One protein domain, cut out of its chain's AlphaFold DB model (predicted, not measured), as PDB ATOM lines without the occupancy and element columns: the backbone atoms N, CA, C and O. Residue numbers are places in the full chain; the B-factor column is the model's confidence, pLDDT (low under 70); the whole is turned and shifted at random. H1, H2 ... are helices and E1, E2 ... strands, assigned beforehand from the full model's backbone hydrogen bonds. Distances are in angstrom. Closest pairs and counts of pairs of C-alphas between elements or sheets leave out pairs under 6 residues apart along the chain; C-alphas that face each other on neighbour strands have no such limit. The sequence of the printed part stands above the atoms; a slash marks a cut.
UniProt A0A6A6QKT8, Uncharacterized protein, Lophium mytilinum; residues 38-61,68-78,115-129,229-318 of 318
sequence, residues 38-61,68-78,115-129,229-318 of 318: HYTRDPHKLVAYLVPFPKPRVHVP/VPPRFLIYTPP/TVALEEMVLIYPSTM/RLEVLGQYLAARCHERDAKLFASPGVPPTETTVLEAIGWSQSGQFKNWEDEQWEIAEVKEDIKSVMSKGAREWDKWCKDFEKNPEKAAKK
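Overview. This is residues 38 to 61, 68 to 78, 115 to 129 and 229 to 318 of the 318 residues of an uncharacterized protein of Lophium mytilinum (UniProt A0A6A6QKT8). A small, staggered sheet of three strands has helix H1 crossing over one face, while one very long helix, H3, runs past the sheet's E2 edge along most of the domain's length. H2 packs on H1 and H3 away from the sheet, and short H4 folds back at the last end of H3. The printed part has 140 residues, with three named strands and four named helices in the order E1 E2 E3 H1 H2 H3 H4; the mixed sheet runs E2, E1, E3, and the class is mixed, helices and strands. It is only just compact, close to loose, with a radius of gyration of the C-alphas of 17.0 A, and its outline is elongated, 60 by 35 by 26 A.

Arrangement. Begin at the inner strand E1, residues 45 to 52. Its parallel neighbour is E3, residues 120 to 126, where N 48 and O 122 are 2.9 A apart, within hydrogen-bond range. Its antiparallel neighbour is E2, residues 72 to 75, where N 51 and O 73 are 2.8 A apart, also within hydrogen-bond range. The pairing is staggered: E1 pairs with E3 over residues 45 to 49 and with E2 over residues 49 to 52. H1, residues 229 to 244, is on the sheet at a height of 9.3 A over it, and runs across the strands, at 71 degrees to E3 on the local plane. H3, residues 276 to 310, is also on the sheet; its closest C-alphas to E2 are Gly 297 and Leu 73, 6.5 A apart. H3 is the hub and touches H1 at a steep tilt of 62 degrees, the same way, with residues 294 to 302 alone; the closest C-alphas, Cys 241 and Ala 298, are 4.8 A apart. H2, residues 258 to 264, forms a helical hairpin with H1, at a shallow tilt of 26 degrees, opposite ways; the closest C-alphas, Arg 229 and Ala 264, are 5.2 A apart. H2 touches H3 about perpendicular, at 88 degrees, closest at C-alphas 258 and 287, 5.7 A. H4, residues 312 to 316, touches H3 at C-alphas 308 and 315, 5.2 A apart. Every O i to N i+4 pair is within hydrogen-bond range in H2, H3 and H4, and 11 of 12 are in H1.

Along the chain. Find C-alpha 45 at (230.205, 137.998, 188.808); from there E1 runs 22.4 A to C-alpha 52. E3 spans 19.8 A and H1 24.2 A, while E2, H2 and H4 are shorter. H3 starts at C-alpha 276, (203.455, 137.701, 181.018), and runs 51.4 A to C-alpha 310 at (222.237, 148.944, 227.532).

Size, cuts and confidence. The C-alphas farthest apart, Pro 61 and Lys 274, are 60.6 A apart. Look for three cuts: C-alphas 61 and 68 are 13.5 A apart, 78 and 115 are 16.0 A, and 129 and 229 are 12.5 A. The links H1 to H2 and H2 to H3 are long. Mean pLDDT of the printed part is 78.4; 34 residues are under 70, among them residues 40 to 47, 115 to 121 and 270 to 275.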
ATOM      1  N   HIS A  38     224.947 148.457 187.571       75.00
ATOM      2  CA  HIS A  38     223.802 147.639 187.212       75.00
ATOM      3  C   HIS A  38     223.982 146.196 187.667       75.00
ATOM      4  O   HIS A  38     225.047 145.587 187.517       75.00
ATOM      5  N   TYR A  39     222.896 145.632 188.187       70.12
ATOM      6  CA  TYR A  39     222.794 144.203 188.410       70.12
ATOM      7  C   TYR A  39     223.100 143.439 187.114       70.12
ATOM      8  O   TYR A  39     222.558 143.739 186.051       70.12
ATOM      9  N   THR A  40     223.956 142.426 187.226       67.75
ATOM     10  CA  THR A  40     224.291 141.509 186.136       67.75
ATOM     11  C   THR A  40     223.829 140.104 186.482       67.75
ATOM     12  O   THR A  40     223.844 139.699 187.643       67.75
ATOM     13  N   ARG A  41     223.453 139.350 185.448       66.31
ATOM     14  CA  ARG A  41     223.049 137.940 185.542       66.31
ATOM     15  C   ARG A  41     224.213 136.965 185.324       66.31
ATOM     16  O   ARG A  41     223.987 135.776 185.132       66.31
ATOM     17  N   ASP A  42     225.448 137.462 185.303       63.97
ATOM     18  CA  ASP A  42     226.643 136.648 185.078       63.97
ATOM     19  C   ASP A  42     226.973 135.781 186.317       63.97
ATOM     20  O   ASP A  42     227.280 136.329 187.378       63.97
ATOM     21  N   PRO A  43     226.962 134.436 186.212       59.25
ATOM     22  CA  PRO A  43     227.238 133.540 187.338       59.25
ATOM     23  C   PRO A  43     228.681 133.630 187.865       59.25
ATOM     24  O   PRO A  43     228.959 133.174 188.978       59.25
ATOM     25  N   HIS A  44     229.605 134.217 187.102       60.59
ATOM     26  CA  HIS A  44     230.990 134.448 187.518       60.59
ATOM     27  C   HIS A  44     231.186 135.798 188.217       60.59
ATOM     28  O   HIS A  44     232.269 136.050 188.759       60.59
ATOM     29  N   LYS A  45     230.148 136.643 188.265       64.94
ATOM     30  CA  LYS A  45     230.205 137.998 188.808       64.94
ATOM     31  C   LYS A  45     229.135 138.223 189.871       64.94
ATOM     32  O   LYS A  45     227.943 138.249 189.598       64.94
ATOM     33  N   LEU A  46     229.574 138.458 191.103       67.38
ATOM     34  CA  LEU A  46     228.687 138.764 192.222       67.38
ATOM     35  C   LEU A  46     228.628 140.270 192.435       67.38
ATOM     36  O   LEU A  46     229.659 140.905 192.659       67.38
ATOM     37  N   VAL A  47     227.422 140.829 192.426       69.25
ATOM     38  CA  VAL A  47     227.191 142.233 192.772       69.25
ATOM     39  C   VAL A  47     226.599 142.310 194.175       69.25
ATOM     40  O   VAL A  47     225.579 141.688 194.472       69.25
ATOM     41  N   ALA A  48     227.261 143.061 195.050       74.19
ATOM     42  CA  ALA A  48     226.836 143.296 196.420       74.19
ATOM     43  C   ALA A  48     226.640 144.796 196.654       74.19
ATOM     44  O   ALA A  48     227.563 145.595 196.495       74.19
ATOM     45  N   TYR A  49     225.438 145.176 197.063       78.75
ATOM     46  CA  TYR A  49     225.066 146.544 197.389       78.75
ATOM     47  C   TYR A  49     225.241 146.775 198.889       78.75
ATOM     48  O   TYR A  49     224.613 146.105 199.710       78.75
ATOM     49  N   LEU A  50     226.102 147.722 199.254       75.69
ATOM     50  CA  LEU A  50     226.321 148.142 200.632       75.69
ATOM     51  C   LEU A  50     225.329 149.252 200.970       75.69
ATOM     52  O   LEU A  50     225.479 150.392 200.534       75.69
ATOM     53  N   VAL A  51     224.304 148.913 201.746       82.00
ATOM     54  CA  VAL A  51     223.227 149.833 202.119       82.00
ATOM     55  C   VAL A  51     223.456 150.310 203.555       82.00
ATOM     56  O   VAL A  51     223.367 149.498 204.478       82.00
ATOM     57  N   PRO A  52     223.781 151.590 203.791       83.12
ATOM     58  CA  PRO A  52     224.059 152.089 205.132       83.12
ATOM     59  C   PRO A  52     222.788 152.103 205.986       83.12
ATOM     60  O   PRO A  52     221.720 152.514 205.532       83.12
ATOM     61  N   PHE A  53     222.912 151.693 207.247       86.00
ATOM     62  CA  PHE A  53     221.825 151.844 208.209       86.00
ATOM     63  C   PHE A  53     221.648 153.316 208.614       86.00
ATOM     64  O   PHE A  53     222.639 154.045 208.750       86.00
ATOM     65  N   PRO A  54     220.407 153.774 208.871       89.25
ATOM     66  CA  PRO A  54     220.178 155.112 209.393       89.25
ATOM     67  C   PRO A  54     220.780 155.250 210.794       89.25
ATOM     68  O   PRO A  54     220.708 154.330 211.620       89.25
ATOM     69  N   LYS A  55     221.330 156.432 211.086       87.69
ATOM     70  CA  LYS A  55     221.826 156.753 212.427       87.69
ATOM     71  C   LYS A  55     220.651 156.776 213.413       87.69
ATOM     72  O   LYS A  55     219.700 157.531 213.187       87.69
ATOM     73  N   PRO A  56     220.697 155.982 214.491       85.31
ATOM     74  CA  PRO A  56     219.626 155.961 215.464       85.31
ATOM     75  C   PRO A  56     219.737 157.170 216.400       85.31
ATOM     76  O   PRO A  56     220.823 157.686 216.660       85.31
ATOM     77  N   ARG A  57     218.610 157.596 216.964       82.62
ATOM     78  CA  ARG A  57     218.491 158.616 218.014       82.62
ATOM     79  C   ARG A  57     218.700 157.991 219.393       82.62
ATOM     80  O   ARG A  57     217.899 158.189 220.301       82.62
ATOM     81  N   VAL A  58     219.758 157.198 219.521       70.31
ATOM     82  CA  VAL A  58     220.105 156.553 220.785       70.31
ATOM     83  C   VAL A  58     220.531 157.626 221.788       70.31
ATOM     84  O   VAL A  58     221.439 158.415 221.515       70.31
ATOM     85  N   HIS A  59     219.889 157.645 222.954       62.75
ATOM     86  CA  HIS A  59     220.259 158.525 224.059       62.75
ATOM     87  C   HIS A  59     221.158 157.760 225.033       62.75
ATOM     88  O   HIS A  59     220.675 157.129 225.969       62.75
ATOM     89  N   VAL A  60     222.476 157.797 224.821       59.19
ATOM     90  CA  VAL A  60     223.417 157.324 225.847       59.19
ATOM     91  C   VAL A  60     223.765 158.510 226.752       59.19
ATOM     92  O   VAL A  60     224.222 159.537 226.237       59.19
ATOM     93  N   PRO A  61     223.609 158.406 228.084       50.69
ATOM     94  CA  PRO A  61     224.089 159.431 229.003       50.69
ATOM     95  C   PRO A  61     225.598 159.649 228.801       50.69
ATOM     96  O   PRO A  61     226.401 158.764 229.084       50.69
ATOM     97  N   VAL A  68     228.322 155.741 217.651       68.38
ATOM     98  CA  VAL A  68     227.671 154.626 216.954       68.38
ATOM     99  C   VAL A  68     228.492 154.313 215.698       68.38
ATOM    100  O   VAL A  68     228.575 155.171 214.815       68.38
ATOM    101  N   PRO A  69     229.112 153.119 215.589       67.75
ATOM    102  CA  PRO A  69     229.896 152.769 214.417       67.75
ATOM    103  C   PRO A  69     229.000 152.729 213.171       67.75
ATOM    104  O   PRO A  69     227.855 152.267 213.266       67.75
ATOM    105  N   PRO A  70     229.503 153.178 212.006       70.56
ATOM    106  CA  PRO A  70     228.792 152.985 210.755       70.56
ATOM    107  C   PRO A  70     228.567 151.485 210.544       70.56
ATOM    108  O   PRO A  70     229.449 150.665 210.783       70.56
ATOM    109  N   ARG A  71     227.351 151.114 210.146       75.62
ATOM    110  CA  ARG A  71     227.009 149.739 209.785       75.62
ATOM    111  C   ARG A  71     226.259 149.737 208.469       75.62
ATOM    112  O   ARG A  71     225.532 150.680 208.153       75.62
ATOM    113  N   PHE A  72     226.401 148.644 207.738       73.94
ATOM    114  CA  PHE A  72     225.764 148.446 206.449       73.94
ATOM    115  C   PHE A  72     225.073 147.085 206.389       73.94
ATOM    116  O   PHE A  72     225.517 146.102 206.985       73.94
ATOM    117  N   LEU A  73     223.973 147.047 205.652       75.06
ATOM    118  CA  LEU A  73     223.346 145.839 205.155       75.06
ATOM    119  C   LEU A  73     223.995 145.498 203.812       75.06
ATOM    120  O   LEU A  73     224.073 146.348 202.928       75.06
ATOM    121  N   ILE A  74     224.456 144.261 203.655       73.25
ATOM    122  CA  ILE A  74     224.900 143.751 202.358       73.25
ATOM    123  C   ILE A  74     223.676 143.146 201.680       73.25
ATOM    124  O   ILE A  74     223.131 142.159 202.177       73.25
ATOM    125  N   TYR A  75     223.244 143.739 200.571       74.56
ATOM    126  CA  TYR A  75     222.182 143.195 199.738       74.56
ATOM    127  C   TYR A  75     222.757 142.619 198.445       74.56
ATOM    128  O   TYR A  75     223.505 143.286 197.734       74.56
ATOM    129  N   THR A  76     222.383 141.386 198.129       74.44
ATOM    130  CA  THR A  76     222.729 140.716 196.877       74.44
ATOM    131  C   THR A  76     221.422 140.199 196.297       74.44
ATOM    132  O   THR A  76     220.806 139.350 196.942       74.44
ATOM    133  N   PRO A  77     220.977 140.701 195.131       70.44
ATOM    134  CA  PRO A  77     219.753 140.217 194.518       70.44
ATOM    135  C   PRO A  77     219.850 138.718 194.223       70.44
ATOM    136  O   PRO A  77     220.949 138.237 193.912       70.44
ATOM    137  N   PRO A  78     218.734 137.980 194.306       65.00
ATOM    138  CA  PRO A  78     218.731 136.556 194.020       65.00
ATOM    139  C   PRO A  78     219.230 136.302 192.588       65.00
ATOM    140  O   PRO A  78     218.980 137.115 191.687       65.00
ATOM    141  N   THR A 115     230.783 124.155 193.218       41.97
ATOM    142  CA  THR A 115     230.200 125.503 193.060       41.97
ATOM    143  C   THR A 115     230.965 126.288 191.987       41.97
ATOM    144  O   THR A 115     232.199 126.290 192.043       41.97
ATOM    145  N   VAL A 116     230.264 126.955 191.059       50.09
ATOM    146  CA  VAL A 116     230.861 127.862 190.057       50.09
ATOM    147  C   VAL A 116     231.862 128.787 190.755       50.09
ATOM    148  O   VAL A 116     231.571 129.366 191.806       50.09
ATOM    149  N   ALA A 117     233.089 128.848 190.235       51.16
ATOM    150  CA  ALA A 117     234.131 129.662 190.834       51.16
ATOM    151  C   ALA A 117     233.817 131.133 190.546       51.16
ATOM    152  O   ALA A 117     233.982 131.591 189.426       51.16
ATOM    153  N   LEU A 118     233.354 131.858 191.564       57.25
ATOM    154  CA  LEU A 118     233.109 133.299 191.491       57.25
ATOM    155  C   LEU A 118     234.385 134.032 191.056       57.25
ATOM    156  O   LEU A 118     235.359 133.957 191.788       57.25
ATOM    157  N   GLU A 119     234.448 134.720 189.926       64.88
ATOM    158  CA  GLU A 119     235.692 135.332 189.425       64.88
ATOM    159  C   GLU A 119     235.830 136.803 189.830       64.88
ATOM    160  O   GLU A 119     236.928 137.260 190.168       64.88
ATOM    161  N   GLU A 120     234.708 137.519 189.890       66.94
ATOM    162  CA  GLU A 120     234.638 138.932 190.255       66.94
ATOM    163  C   GLU A 120     233.566 139.173 191.329       66.94
ATOM    164  O   GLU A 120     232.452 138.660 191.245       66.94
ATOM    165  N   MET A 121     233.887 139.981 192.340       67.50
ATOM    166  CA  MET A 121     232.913 140.537 193.279       67.50
ATOM    167  C   MET A 121     232.972 142.064 193.218       67.50
ATOM    168  O   MET A 121     234.006 142.672 193.506       67.50
ATOM    169  N   VAL A 122     231.851 142.678 192.847       73.94
ATOM    170  CA  VAL A 122     231.688 144.129 192.760       73.94
ATOM    171  C   VAL A 122     230.873 144.601 193.951       73.94
ATOM    172  O   VAL A 122     229.727 144.195 194.133       73.94
ATOM    173  N   LEU A 123     231.475 145.458 194.763       72.62
ATOM    174  CA  LEU A 123     230.834 146.109 195.889       72.62
ATOM    175  C   LEU A 123     230.445 147.518 195.492       72.62
ATOM    176  O   LEU A 123     231.304 148.331 195.150       72.62
ATOM    177  N   ILE A 124     229.158 147.814 195.565       80.38
ATOM    178  CA  ILE A 124     228.633 149.126 195.218       80.38
ATOM    179  C   ILE A 124     228.210 149.813 196.514       80.38
ATOM    180  O   ILE A 124     227.497 149.216 197.320       80.38
ATOM    181  N   TYR A 125     228.657 151.047 196.732       80.50
ATOM    182  CA  TYR A 125     228.379 151.819 197.948       80.50
ATOM    183  C   TYR A 125     227.856 153.224 197.610       80.50
ATOM    184  O   TYR A 125     228.154 153.737 196.530       80.50
ATOM    185  N   PRO A 126     227.055 153.863 198.481       84.06
ATOM    186  CA  PRO A 126     226.562 155.210 198.226       84.06
ATOM    187  C   PRO A 126     227.696 156.230 198.218       84.06
ATOM    188  O   PRO A 126     228.577 156.205 199.077       84.06
ATOM    189  N   SER A 127     227.647 157.171 197.275       83.12
ATOM    190  CA  SER A 127     228.653 158.234 197.137       83.12
ATOM    191  C   SER A 127     228.717 159.179 198.343       83.12
ATOM    192  O   SER A 127     229.701 159.892 198.507       83.12
ATOM    193  N   THR A 128     227.680 159.200 199.183       76.06
ATOM    194  CA  THR A 128     227.621 160.007 200.411       76.06
ATOM    195  C   THR A 128     228.301 159.345 201.613       76.06
ATOM    196  O   THR A 128     228.382 159.953 202.683       76.06
ATOM    197  N   MET A 129     228.782 158.105 201.471       70.12
ATOM    198  CA  MET A 129     229.395 157.362 202.567       70.12
ATOM    199  C   MET A 129     230.722 158.013 202.999       70.12
ATOM    200  O   MET A 129     231.587 158.251 202.156       70.12
ATOM    201  N   ARG A 229     222.876 156.170 193.083       84.88
ATOM    202  CA  ARG A 229     221.598 155.442 192.968       84.88
ATOM    203  C   ARG A 229     221.297 154.616 194.216       84.88
ATOM    204  O   ARG A 229     220.137 154.360 194.529       84.88
ATOM    205  N   LEU A 230     222.334 154.262 194.979       87.81
ATOM    206  CA  LEU A 230     222.190 153.538 196.240       87.81
ATOM    207  C   LEU A 230     221.524 154.345 197.354       87.81
ATOM    208  O   LEU A 230     221.051 153.747 198.320       87.81
ATOM    209  N   GLU A 231     221.407 155.665 197.204       89.12
ATOM    210  CA  GLU A 231     220.644 156.499 198.136       89.12
ATOM    211  C   GLU A 231     219.186 156.039 198.238       89.12
ATOM    212  O   GLU A 231     218.603 156.054 199.321       89.12
ATOM    213  N   VAL A 232     218.613 155.530 197.142       91.94
ATOM    214  CA  VAL A 232     217.248 154.982 197.122       91.94
ATOM    215  C   VAL A 232     217.130 153.765 198.044       91.94
ATOM    216  O   VAL A 232     216.152 153.637 198.781       91.94
ATOM    217  N   LEU A 233     218.141 152.890 198.063       90.50
ATOM    218  CA  LEU A 233     218.166 151.718 198.945       90.50
ATOM    219  C   LEU A 233     218.329 152.148 200.403       90.50
ATOM    220  O   LEU A 233     217.675 151.588 201.281       90.50
ATOM    221  N   GLY A 234     219.160 153.163 200.657       90.38
ATOM    222  CA  GLY A 234     219.326 153.756 201.982       90.38
ATOM    223  C   GLY A 234     218.026 154.362 202.514       90.38
ATOM    224  O   GLY A 234     217.639 154.091 203.648       90.38
ATOM    225  N   GLN A 235     217.301 155.114 201.683       92.75
ATOM    226  CA  GLN A 235     215.990 155.681 202.023       92.75
ATOM    227  C   GLN A 235     214.945 154.593 202.284       92.75
ATOM    228  O   GLN A 235     214.187 154.688 203.251       92.75
ATOM    229  N   TYR A 236     214.931 153.535 201.467       94.56
ATOM    230  CA  TYR A 236     214.046 152.391 201.668       94.56
ATOM    231  C   TYR A 236     214.321 151.683 203.000       94.56
ATOM    232  O   TYR A 236     213.406 151.445 203.790       94.56
ATOM    233  N   LEU A 237     215.593 151.394 203.294       91.38
ATOM    234  CA  LEU A 237     215.998 150.780 204.557       91.38
ATOM    235  C   LEU A 237     215.677 151.689 205.750       91.38
ATOM    236  O   LEU A 237     215.171 151.212 206.765       91.38
ATOM    237  N   ALA A 238     215.908 152.997 205.620       93.12
ATOM    238  CA  ALA A 238     215.568 153.974 206.647       93.12
ATOM    239  C   ALA A 238     214.065 153.997 206.947       93.12
ATOM    240  O   ALA A 238     213.679 154.068 208.114       93.12
ATOM    241  N   ALA A 239     213.219 153.861 205.923       95.12
ATOM    242  CA  ALA A 239     211.777 153.763 206.101       95.12
ATOM    243  C   ALA A 239     211.396 152.486 206.857       95.12
ATOM    244  O   ALA A 239     210.648 152.557 207.829       95.12
ATOM    245  N   ARG A 240     211.994 151.337 206.505       94.19
ATOM    246  CA  ARG A 240     211.790 150.074 207.238       94.19
ATOM    247  C   ARG A 240     212.265 150.159 208.690       94.19
ATOM    248  O   ARG A 240     211.622 149.595 209.570       94.19
ATOM    249  N   CYS A 241     213.355 150.871 208.973       92.12
ATOM    250  CA  CYS A 241     213.789 151.144 210.346       92.12
ATOM    251  C   CYS A 241     212.796 152.049 211.095       92.12
ATOM    252  O   CYS A 241     212.456 151.758 212.238       92.12
ATOM    253  N   HIS A 242     212.286 153.103 210.454       94.88
ATOM    254  CA  HIS A 242     211.290 154.003 211.043       94.88
ATOM    255  C   HIS A 242     209.954 153.305 211.339       94.88
ATOM    256  O   HIS A 242     209.394 153.495 212.414       94.88
ATOM    257  N   GLU A 243     209.475 152.447 210.434       94.00
ATOM    258  CA  GLU A 243     208.282 151.611 210.644       94.00
ATOM    259  C   GLU A 243     208.425 150.689 211.864       94.00
ATOM    260  O   GLU A 243     207.442 150.386 212.537       94.00
ATOM    261  N   ARG A 244     209.652 150.235 212.159       92.81
ATOM    262  CA  ARG A 244     209.942 149.384 213.320       92.81
ATOM    263  C   ARG A 244     209.946 150.167 214.621       92.81
ATOM    264  O   ARG A 244     209.326 149.733 215.588       92.81
ATOM    265  N   ASP A 245     210.678 151.275 214.653       91.19
ATOM    266  CA  ASP A 245     210.796 152.112 215.839       91.19
ATOM    267  C   ASP A 245     210.950 153.586 215.445       91.19
ATOM    268  O   ASP A 245     212.049 154.114 215.258       91.19
ATOM    269  N   ALA A 246     209.811 154.269 215.340       92.31
ATOM    270  CA  ALA A 246     209.746 155.680 214.975       92.31
ATOM    271  C   ALA A 246     210.387 156.617 216.015       92.31
ATOM    272  O   ALA A 246     210.632 157.789 215.719       92.31
ATOM    273  N   LYS A 247     210.646 156.132 217.239       90.25
ATOM    274  CA  LYS A 247     211.330 156.910 218.281       90.25
ATOM    275  C   LYS A 247     212.836 156.873 218.062       90.25
ATOM    276  O   LYS A 247     213.490 157.913 218.147       90.25
ATOM    277  N   LEU A 248     213.364 155.691 217.744       87.06
ATOM    278  CA  LEU A 248     214.785 155.493 217.473       87.06
ATOM    279  C   LEU A 248     215.197 156.016 216.097       87.06
ATOM    280  O   LEU A 248     216.294 156.551 215.964       87.06
ATOM    281  N   PHE A 249     214.348 155.919 215.076       91.62
ATOM    282  CA  PHE A 249     214.724 156.275 213.706       91.62
ATOM    283  C   PHE A 249     213.903 157.446 213.173       91.62
ATOM    284  O   PHE A 249     212.678 157.464 213.268       91.62
ATOM    285  N   ALA A 250     214.579 158.435 212.584       89.81
ATOM    286  CA  ALA A 250     213.912 159.544 211.909       89.81
ATOM    287  C   ALA A 250     213.208 159.059 210.633       89.81
ATOM    288  O   ALA A 250     213.736 158.201 209.929       89.81
ATOM    289  N   SER A 251     212.045 159.635 210.323       89.06
ATOM    290  CA  SER A 251     211.384 159.365 209.046       89.06
ATOM    291  C   SER A 251     212.232 159.928 207.896       89.06
ATOM    292  O   SER A 251     212.615 161.100 207.963       89.06
ATOM    293  N   PRO A 252     212.515 159.138 206.844       87.31
ATOM    294  CA  PRO A 252     213.216 159.620 205.656       87.31
ATOM    295  C   PRO A 252     212.310 160.417 204.698       87.31
ATOM    296  O   PRO A 252     212.770 160.829 203.638       87.31
ATOM    297  N   GLY A 253     211.035 160.636 205.042       90.06
ATOM    298  CA  GLY A 253     210.039 161.246 204.159       90.06
ATOM    299  C   GLY A 253     209.187 160.194 203.450       90.06
ATOM    300  O   GLY A 253     208.804 159.195 204.059       90.06
ATOM    301  N   VAL A 254     208.857 160.430 202.176       90.75
ATOM    302  CA  VAL A 254     208.080 159.477 201.369       90.75
ATOM    303  C   VAL A 254     208.975 158.283 201.017       90.75
ATOM    304  O   VAL A 254     209.990 158.482 200.347       90.75
ATOM    305  N   PRO A 255     208.639 157.056 201.455       89.50
ATOM    306  CA  PRO A 255     209.474 155.897 201.185       89.50
ATOM    307  C   PRO A 255     209.441 155.541 199.690       89.50
ATOM    308  O   PRO A 255     208.358 155.524 199.094       89.50
ATOM    309  N   PRO A 256     210.591 155.226 199.069       93.06
ATOM    310  CA  PRO A 256     210.605 154.712 197.706       93.06
ATOM    311  C   PRO A 256     209.907 153.347 197.646       93.06
ATOM    312  O   PRO A 256     209.948 152.567 198.595       93.06
ATOM    313  N   THR A 257     209.267 153.045 196.519       93.00
ATOM    314  CA  THR A 257     208.642 151.732 196.293       93.00
ATOM    315  C   THR A 257     209.685 150.690 195.903       93.00
ATOM    316  O   THR A 257     210.740 151.032 195.366       93.00
ATOM    317  N   GLU A 258     209.378 149.404 196.076       91.06
ATOM    318  CA  GLU A 258     210.263 148.302 195.682       91.06
ATOM    319  C   GLU A 258     210.612 148.366 194.186       91.06
ATOM    320  O   GLU A 258     211.744 148.101 193.798       91.06
ATOM    321  N   THR A 259     209.675 148.806 193.338       89.38
ATOM    322  CA  THR A 259     209.943 149.054 191.911       89.38
ATOM    323  C   THR A 259     211.026 150.117 191.713       89.38
ATOM    324  O   THR A 259     211.926 149.928 190.902       89.38
ATOM    325  N   THR A 260     210.970 151.215 192.472       90.06
ATOM    326  CA  THR A 260     211.966 152.297 192.393       90.06
ATOM    327  C   THR A 260     213.337 151.810 192.862       90.06
ATOM    328  O   THR A 260     214.360 152.162 192.282       90.06
ATOM    329  N   VAL A 261     213.362 150.956 193.891       90.88
ATOM    330  CA  VAL A 261     214.584 150.319 194.397       90.88
ATOM    331  C   VAL A 261     215.210 149.406 193.337       90.88
ATOM    332  O   VAL A 261     216.418 149.477 193.113       90.88
ATOM    333  N   LEU A 262     214.402 148.590 192.654       88.31
ATOM    334  CA  LEU A 262     214.859 147.721 191.565       88.31
ATOM    335  C   LEU A 262     215.418 148.520 190.387       88.31
ATOM    336  O   LEU A 262     216.491 148.205 189.875       88.31
ATOM    337  N   GLU A 263     214.734 149.594 190.000       87.25
ATOM    338  CA  GLU A 263     215.228 150.512 188.973       87.25
ATOM    339  C   GLU A 263     216.554 151.156 189.382       87.25
ATOM    340  O   GLU A 263     217.456 151.276 188.557       87.25
ATOM    341  N   ALA A 264     216.725 151.523 190.654       87.62
ATOM    342  CA  ALA A 264     217.953 152.139 191.143       87.62
ATOM    343  C   ALA A 264     219.176 151.209 191.039       87.62
ATOM    344  O   ALA A 264     220.264 151.685 190.722       87.62
ATOM    345  N   ILE A 265     219.006 149.899 191.239       84.94
ATOM    346  CA  ILE A 265     220.081 148.904 191.054       84.94
ATOM    347  C   ILE A 265     220.218 148.417 189.604       84.94
ATOM    348  O   ILE A 265     220.994 147.505 189.322       84.94
ATOM    349  N   GLY A 266     219.446 148.981 188.672       80.94
ATOM    350  CA  GLY A 266     219.415 148.527 187.282       80.94
ATOM    351  C   GLY A 266     218.893 147.101 187.123       80.94
ATOM    352  O   GLY A 266     219.189 146.450 186.122       80.94
ATOM    353  N   TRP A 267     218.136 146.595 188.102       82.25
ATOM    354  CA  TRP A 267     217.483 145.306 187.951       82.25
ATOM    355  C   TRP A 267     216.395 145.445 186.891       82.25
ATOM    356  O   TRP A 267     215.500 146.289 186.967       82.25
ATOM    357  N   SER A 268     216.505 144.616 185.866       71.50
ATOM    358  CA  SER A 268     215.565 144.524 184.756       71.50
ATOM    359  C   SER A 268     215.026 143.109 184.706       71.50
ATOM    360  O   SER A 268     215.695 142.199 185.180       71.50
ATOM    361  N   GLN A 269     213.848 142.909 184.121       70.75
ATOM    362  CA  GLN A 269     213.322 141.571 183.842       70.75
ATOM    363  C   GLN A 269     214.310 140.794 182.967       70.75
ATOM    364  O   GLN A 269     215.081 141.393 182.213       70.75
ATOM    365  N   SER A 270     214.291 139.466 183.049       63.97
ATOM    366  CA  SER A 270     215.163 138.633 182.214       63.97
ATOM    367  C   SER A 270     214.910 138.846 180.716       63.97
ATOM    368  O   SER A 270     215.830 138.683 179.919       63.97
ATOM    369  N   GLY A 271     213.690 139.253 180.327       58.91
ATOM    370  CA  GLY A 271     213.267 139.394 178.926       58.91
ATOM    371  C   GLY A 271     213.200 138.049 178.196       58.91
ATOM    372  O   GLY A 271     213.144 138.000 176.970       58.91
ATOM    373  N   GLN A 272     213.266 136.953 178.955       57.16
ATOM    374  CA  GLN A 272     213.380 135.589 178.453       57.16
ATOM    375  C   GLN A 272     212.073 134.799 178.593       57.16
ATOM    376  O   GLN A 272     212.005 133.652 178.149       57.16
ATOM    377  N   PHE A 273     211.038 135.387 179.190       55.00
ATOM    378  CA  PHE A 273     209.716 134.787 179.261       55.00
ATOM    379  C   PHE A 273     208.879 135.254 178.072       55.00
ATOM    380  O   PHE A 273     208.797 136.438 177.766       55.00
ATOM    381  N   LYS A 274     208.248 134.305 177.374       56.09
ATOM    382  CA  LYS A 274     207.188 134.625 176.404       56.09
ATOM    383  C   LYS A 274     205.848 134.881 177.101       56.09
ATOM    384  O   LYS A 274     204.926 135.386 176.467       56.09
ATOM    385  N   ASN A 275     205.737 134.473 178.367       69.44
ATOM    386  CA  ASN A 275     204.525 134.530 179.165       69.44
ATOM    387  C   ASN A 275     204.591 135.697 180.156       69.44
ATOM    388  O   ASN A 275     205.530 135.803 180.938       69.44
ATOM    389  N   TRP A 276     203.562 136.538 180.141       73.12
ATOM    390  CA  TRP A 276     203.455 137.701 181.018       73.12
ATOM    391  C   TRP A 276     203.295 137.305 182.497       73.12
ATOM    392  O   TRP A 276     203.695 138.067 183.374       73.12
ATOM    393  N   GLU A 277     202.728 136.128 182.791       66.75
ATOM    394  CA  GLU A 277     202.565 135.641 184.171       66.75
ATOM    395  C   GLU A 277     203.919 135.344 184.820       66.75
ATOM    396  O   GLU A 277     204.153 135.739 185.962       66.75
ATOM    397  N   ASP A 278     204.837 134.731 184.068       66.44
ATOM    398  CA  ASP A 278     206.184 134.406 184.542       66.44
ATOM    399  C   ASP A 278     207.011 135.682 184.774       66.44
ATOM    400  O   ASP A 278     207.743 135.789 185.756       66.44
ATOM    401  N   GLU A 279     206.835 136.702 183.922       68.56
ATOM    402  CA  GLU A 279     207.452 138.018 184.127       68.56
ATOM    403  C   GLU A 279     206.937 138.700 185.400       68.56
ATOM    404  O   GLU A 279     207.717 139.277 186.160       68.56
ATOM    405  N   GLN A 280     205.624 138.648 185.654       73.56
ATOM    406  CA  GLN A 280     205.051 139.198 186.885       73.56
ATOM    407  C   GLN A 280     205.517 138.427 188.117       73.56
ATOM    408  O   GLN A 280     205.761 139.043 189.157       73.56
ATOM    409  N   TRP A 281     205.672 137.110 187.998       75.69
ATOM    410  CA  TRP A 281     206.191 136.270 189.065       75.69
ATOM    411  C   TRP A 281     207.647 136.620 189.404       75.69
ATOM    412  O   TRP A 281     207.926 136.883 190.572       75.69
ATOM    413  N   GLU A 282     208.535 136.757 188.406       72.12
ATOM    414  CA  GLU A 282     209.941 137.164 188.614       72.12
ATOM    415  C   GLU A 282     210.007 138.521 189.342       72.12
ATOM    416  O   GLU A 282     210.733 138.699 190.318       72.12
ATOM    417  N   ILE A 283     209.193 139.492 188.917       78.81
ATOM    418  CA  ILE A 283     209.135 140.812 189.560       78.81
ATOM    419  C   ILE A 283     208.622 140.706 191.001       78.81
ATOM    420  O   ILE A 283     209.145 141.384 191.888       78.81
ATOM    421  N   ALA A 284     207.573 139.919 191.240       78.19
ATOM    422  CA  ALA A 284     206.980 139.764 192.562       78.19
ATOM    423  C   ALA A 284     207.952 139.094 193.541       78.19
ATOM    424  O   ALA A 284     208.071 139.552 194.680       78.19
ATOM    425  N   GLU A 285     208.684 138.077 193.090       80.50
ATOM    426  CA  GLU A 285     209.676 137.363 193.891       80.50
ATOM    427  C   GLU A 285     210.793 138.301 194.355       80.50
ATOM    428  O   GLU A 285     211.051 138.418 195.554       80.50
ATOM    429  N   VAL A 286     211.404 139.050 193.431       80.44
ATOM    430  CA  VAL A 286     212.511 139.951 193.786       80.44
ATOM    431  C   VAL A 286     212.024 141.118 194.655       80.44
ATOM    432  O   VAL A 286     212.727 141.556 195.569       80.44
ATOM    433  N   LYS A 287     210.797 141.610 194.442       86.50
ATOM    434  CA  LYS A 287     210.194 142.618 195.330       86.50
ATOM    435  C   LYS A 287     210.015 142.095 196.752       86.50
ATOM    436  O   LYS A 287     210.340 142.808 197.707       86.50
ATOM    437  N   GLU A 288     209.502 140.878 196.904       83.56
ATOM    438  CA  GLU A 288     209.305 140.278 198.222       83.56
ATOM    439  C   GLU A 288     210.647 139.946 198.890       83.56
ATOM    440  O   GLU A 288     210.788 140.169 200.094       83.56
ATOM    441  N   ASP A 289     211.664 139.533 198.127       80.44
ATOM    442  CA  ASP A 289     213.034 139.365 198.624       80.44
ATOM    443  C   ASP A 289     213.596 140.674 199.200       80.44
ATOM    444  O   ASP A 289     213.941 140.724 200.385       80.44
ATOM    445  N   ILE A 290     213.595 141.769 198.422       84.88
ATOM    446  CA  ILE A 290     214.056 143.091 198.887       84.88
ATOM    447  C   ILE A 290     213.338 143.487 200.171       84.88
ATOM    448  O   ILE A 290     213.959 143.898 201.155       84.88
ATOM    449  N   LYS A 291     212.012 143.362 200.188       89.00
ATOM    450  CA  LYS A 291     211.196 143.710 201.348       89.00
ATOM    451  C   LYS A 291     211.534 142.845 202.562       89.00
ATOM    452  O   LYS A 291     211.689 143.387 203.659       89.00
ATOM    453  N   SER A 292     211.689 141.536 202.382       80.44
ATOM    454  CA  SER A 292     212.039 140.578 203.436       80.44
ATOM    455  C   SER A 292     213.427 140.856 204.010       80.44
ATOM    456  O   SER A 292     213.577 140.985 205.230       80.44
ATOM    457  N   VAL A 293     214.436 141.027 203.152       81.06
ATOM    458  CA  VAL A 293     215.823 141.297 203.554       81.06
ATOM    459  C   VAL A 293     215.934 142.632 204.285       81.06
ATOM    460  O   VAL A 293     216.485 142.680 205.386       81.06
ATOM    461  N   MET A 294     215.343 143.698 203.746       87.19
ATOM    462  CA  MET A 294     215.376 145.026 204.369       87.19
ATOM    463  C   MET A 294     214.620 145.038 205.705       87.19
ATOM    464  O   MET A 294     215.088 145.616 206.685       87.19
ATOM    465  N   SER A 295     213.495 144.320 205.799       87.00
ATOM    466  CA  SER A 295     212.725 144.185 207.045       87.00
ATOM    467  C   SER A 295     213.459 143.384 208.124       87.00
ATOM    468  O   SER A 295     213.304 143.681 209.315       87.00
ATOM    469  N   LYS A 296     214.234 142.364 207.730       82.44
ATOM    470  CA  LYS A 296     215.118 141.603 208.628       82.44
ATOM    471  C   LYS A 296     216.299 142.460 209.078       82.44
ATOM    472  O   LYS A 296     216.563 142.525 210.276       82.44
ATOM    473  N   GLY A 297     216.941 143.168 208.148       79.12
ATOM    474  CA  GLY A 297     218.014 144.116 208.441       79.12
ATOM    475  C   GLY A 297     217.578 145.173 209.453       79.12
ATOM    476  O   GLY A 297     218.233 145.353 210.476       79.12
ATOM    477  N   ALA A 298     216.419 145.801 209.234       86.06
ATOM    478  CA  ALA A 298     215.851 146.786 210.151       86.06
ATOM    479  C   ALA A 298     215.586 146.217 211.558       86.06
ATOM    480  O   ALA A 298     215.847 146.891 212.552       86.06
ATOM    481  N   ARG A 299     215.106 144.969 211.660       86.12
ATOM    482  CA  ARG A 299     214.866 144.295 212.948       86.12
ATOM    483  C   ARG A 299     216.164 144.023 213.710       86.12
ATOM    484  O   ARG A 299     216.222 144.254 214.916       86.12
ATOM    485  N   GLU A 300     217.183 143.510 213.028       84.06
ATOM    486  CA  GLU A 300     218.485 143.256 213.655       84.06
ATOM    487  C   GLU A 300     219.164 144.563 214.071       84.06
ATOM    488  O   GLU A 300     219.784 144.620 215.134       84.06
ATOM    489  N   TRP A 301     218.988 145.629 213.288       86.12
ATOM    490  CA  TRP A 301     219.508 146.948 213.628       86.12
ATOM    491  C   TRP A 301     218.828 147.556 214.853       86.12
ATOM    492  O   TRP A 301     219.515 147.998 215.770       86.12
ATOM    493  N   ASP A 302     217.496 147.506 214.923       86.81
ATOM    494  CA  ASP A 302     216.727 147.932 216.096       86.81
ATOM    495  C   ASP A 302     217.179 147.199 217.370       86.81
ATOM    496  O   ASP A 302     217.490 147.811 218.396       86.81
ATOM    497  N   LYS A 303     217.307 145.870 217.280       86.94
ATOM    498  CA  LYS A 303     217.795 145.041 218.383       86.94
ATOM    499  C   LYS A 303     219.208 145.434 218.806       86.94
ATOM    500  O   LYS A 303     219.474 145.552 220.000       86.94
ATOM    501  N   TRP A 304     220.103 145.652 217.844       84.44
ATOM    502  CA  TRP A 304     221.464 146.086 218.131       84.44
ATOM    503  C   TRP A 304     221.490 147.463 218.807       84.44
ATOM    504  O   TRP A 304     222.218 147.628 219.779       84.44
ATOM    505  N   CYS A 305     220.669 148.420 218.360       84.56
ATOM    506  CA  CYS A 305     220.588 149.753 218.967       84.56
ATOM    507  C   CYS A 305     220.137 149.674 220.432       84.56
ATOM    508  O   CYS A 305     220.757 150.279 221.303       84.56
ATOM    509  N   LYS A 306     219.124 148.850 220.721       86.88
ATOM    510  CA  LYS A 306     218.641 148.584 222.087       86.88
ATOM    511  C   LYS A 306     219.683 147.878 222.959       86.88
ATOM    512  O   LYS A 306     219.768 148.133 224.159       86.88
ATOM    513  N   ASP A 307     220.481 146.984 222.379       83.44
ATOM    514  CA  ASP A 307     221.599 146.343 223.080       83.44
ATOM    515  C   ASP A 307     222.744 147.338 223.340       83.44
ATOM    516  O   ASP A 307     223.362 147.298 224.407       83.44
ATOM    517  N   PHE A 308     223.005 148.245 222.395       82.62
ATOM    518  CA  PHE A 308     224.021 149.292 222.497       82.62
ATOM    519  C   PHE A 308     223.666 150.331 223.565       82.62
ATOM    520  O   PHE A 308     224.532 150.694 224.355       82.62
ATOM    521  N   GLU A 309     222.392 150.722 223.664       82.81
ATOM    522  CA  GLU A 309     221.867 151.562 224.753       82.81
ATOM    523  C   GLU A 309     222.135 150.969 226.137       82.81
ATOM    524  O   GLU A 309     222.449 151.691 227.080       82.81
ATOM    525  N   LYS A 310     222.029 149.643 226.262       84.25
ATOM    526  CA  LYS A 310     222.237 148.944 227.532       84.25
ATOM    527  C   LYS A 310     223.714 148.720 227.844       84.25
ATOM    528  O   LYS A 310     224.100 148.805 229.002       84.25
ATOM    529  N   ASN A 311     224.518 148.341 226.846       82.94
ATOM    530  CA  ASN A 311     225.920 147.947 227.017       82.94
ATOM    531  C   ASN A 311     226.768 148.309 225.776       82.94
ATOM    532  O   ASN A 311     227.046 147.428 224.948       82.94
ATOM    533  N   PRO A 312     227.244 149.562 225.652       77.50
ATOM    534  CA  PRO A 312     227.917 150.034 224.440       77.50
ATOM    535  C   PRO A 312     229.224 149.280 224.153       77.50
ATOM    536  O   PRO A 312     229.461 148.856 223.021       77.50
ATOM    537  N   GLU A 313     230.039 148.996 225.177       75.19
ATOM    538  CA  GLU A 313     231.318 148.282 225.010       75.19
ATOM    539  C   GLU A 313     231.153 146.845 224.499       75.19
ATOM    540  O   GLU A 313     231.971 146.338 223.726       75.19
ATOM    541  N   LYS A 314     230.088 146.162 224.934       76.94
ATOM    542  CA  LYS A 314     229.799 144.782 224.527       76.94
ATOM    543  C   LYS A 314     229.200 144.741 223.124       76.94
ATOM    544  O   LYS A 314     229.547 143.858 222.343       76.94
ATOM    545  N   ALA A 315     228.326 145.692 222.805       67.69
ATOM    546  CA  ALA A 315     227.679 145.795 221.502       67.69
ATOM    547  C   ALA A 315     228.647 146.238 220.389       67.69
ATOM    548  O   ALA A 315     228.529 145.758 219.263       67.69
ATOM    549  N   ALA A 316     229.645 147.075 220.699       66.69
ATOM    550  CA  ALA A 316     230.686 147.483 219.750       66.69
ATOM    551  C   ALA A 316     231.611 146.325 219.324       66.69
ATOM    552  O   ALA A 316     232.130 146.319 218.209       66.69
ATOM    553  N   LYS A 317     231.795 145.315 220.187       65.94
ATOM    554  CA  LYS A 317     232.603 144.113 219.896       65.94
ATOM    555  C   LYS A 317     231.867 143.066 219.045       65.94
ATOM    556  O   LYS A 317     232.495 142.086 218.640       65.94
ATOM    557  N   LYS A 318     230.562 143.241 218.816       56.81
ATOM    558  CA  LYS A 318     229.670 142.281 218.151       56.81
ATOM    559  C   LYS A 318     229.388 142.677 216.705       56.81
ATOM    560  O   LYS A 318     229.492 141.776 215.850       56.81
TER     561      LYS A 318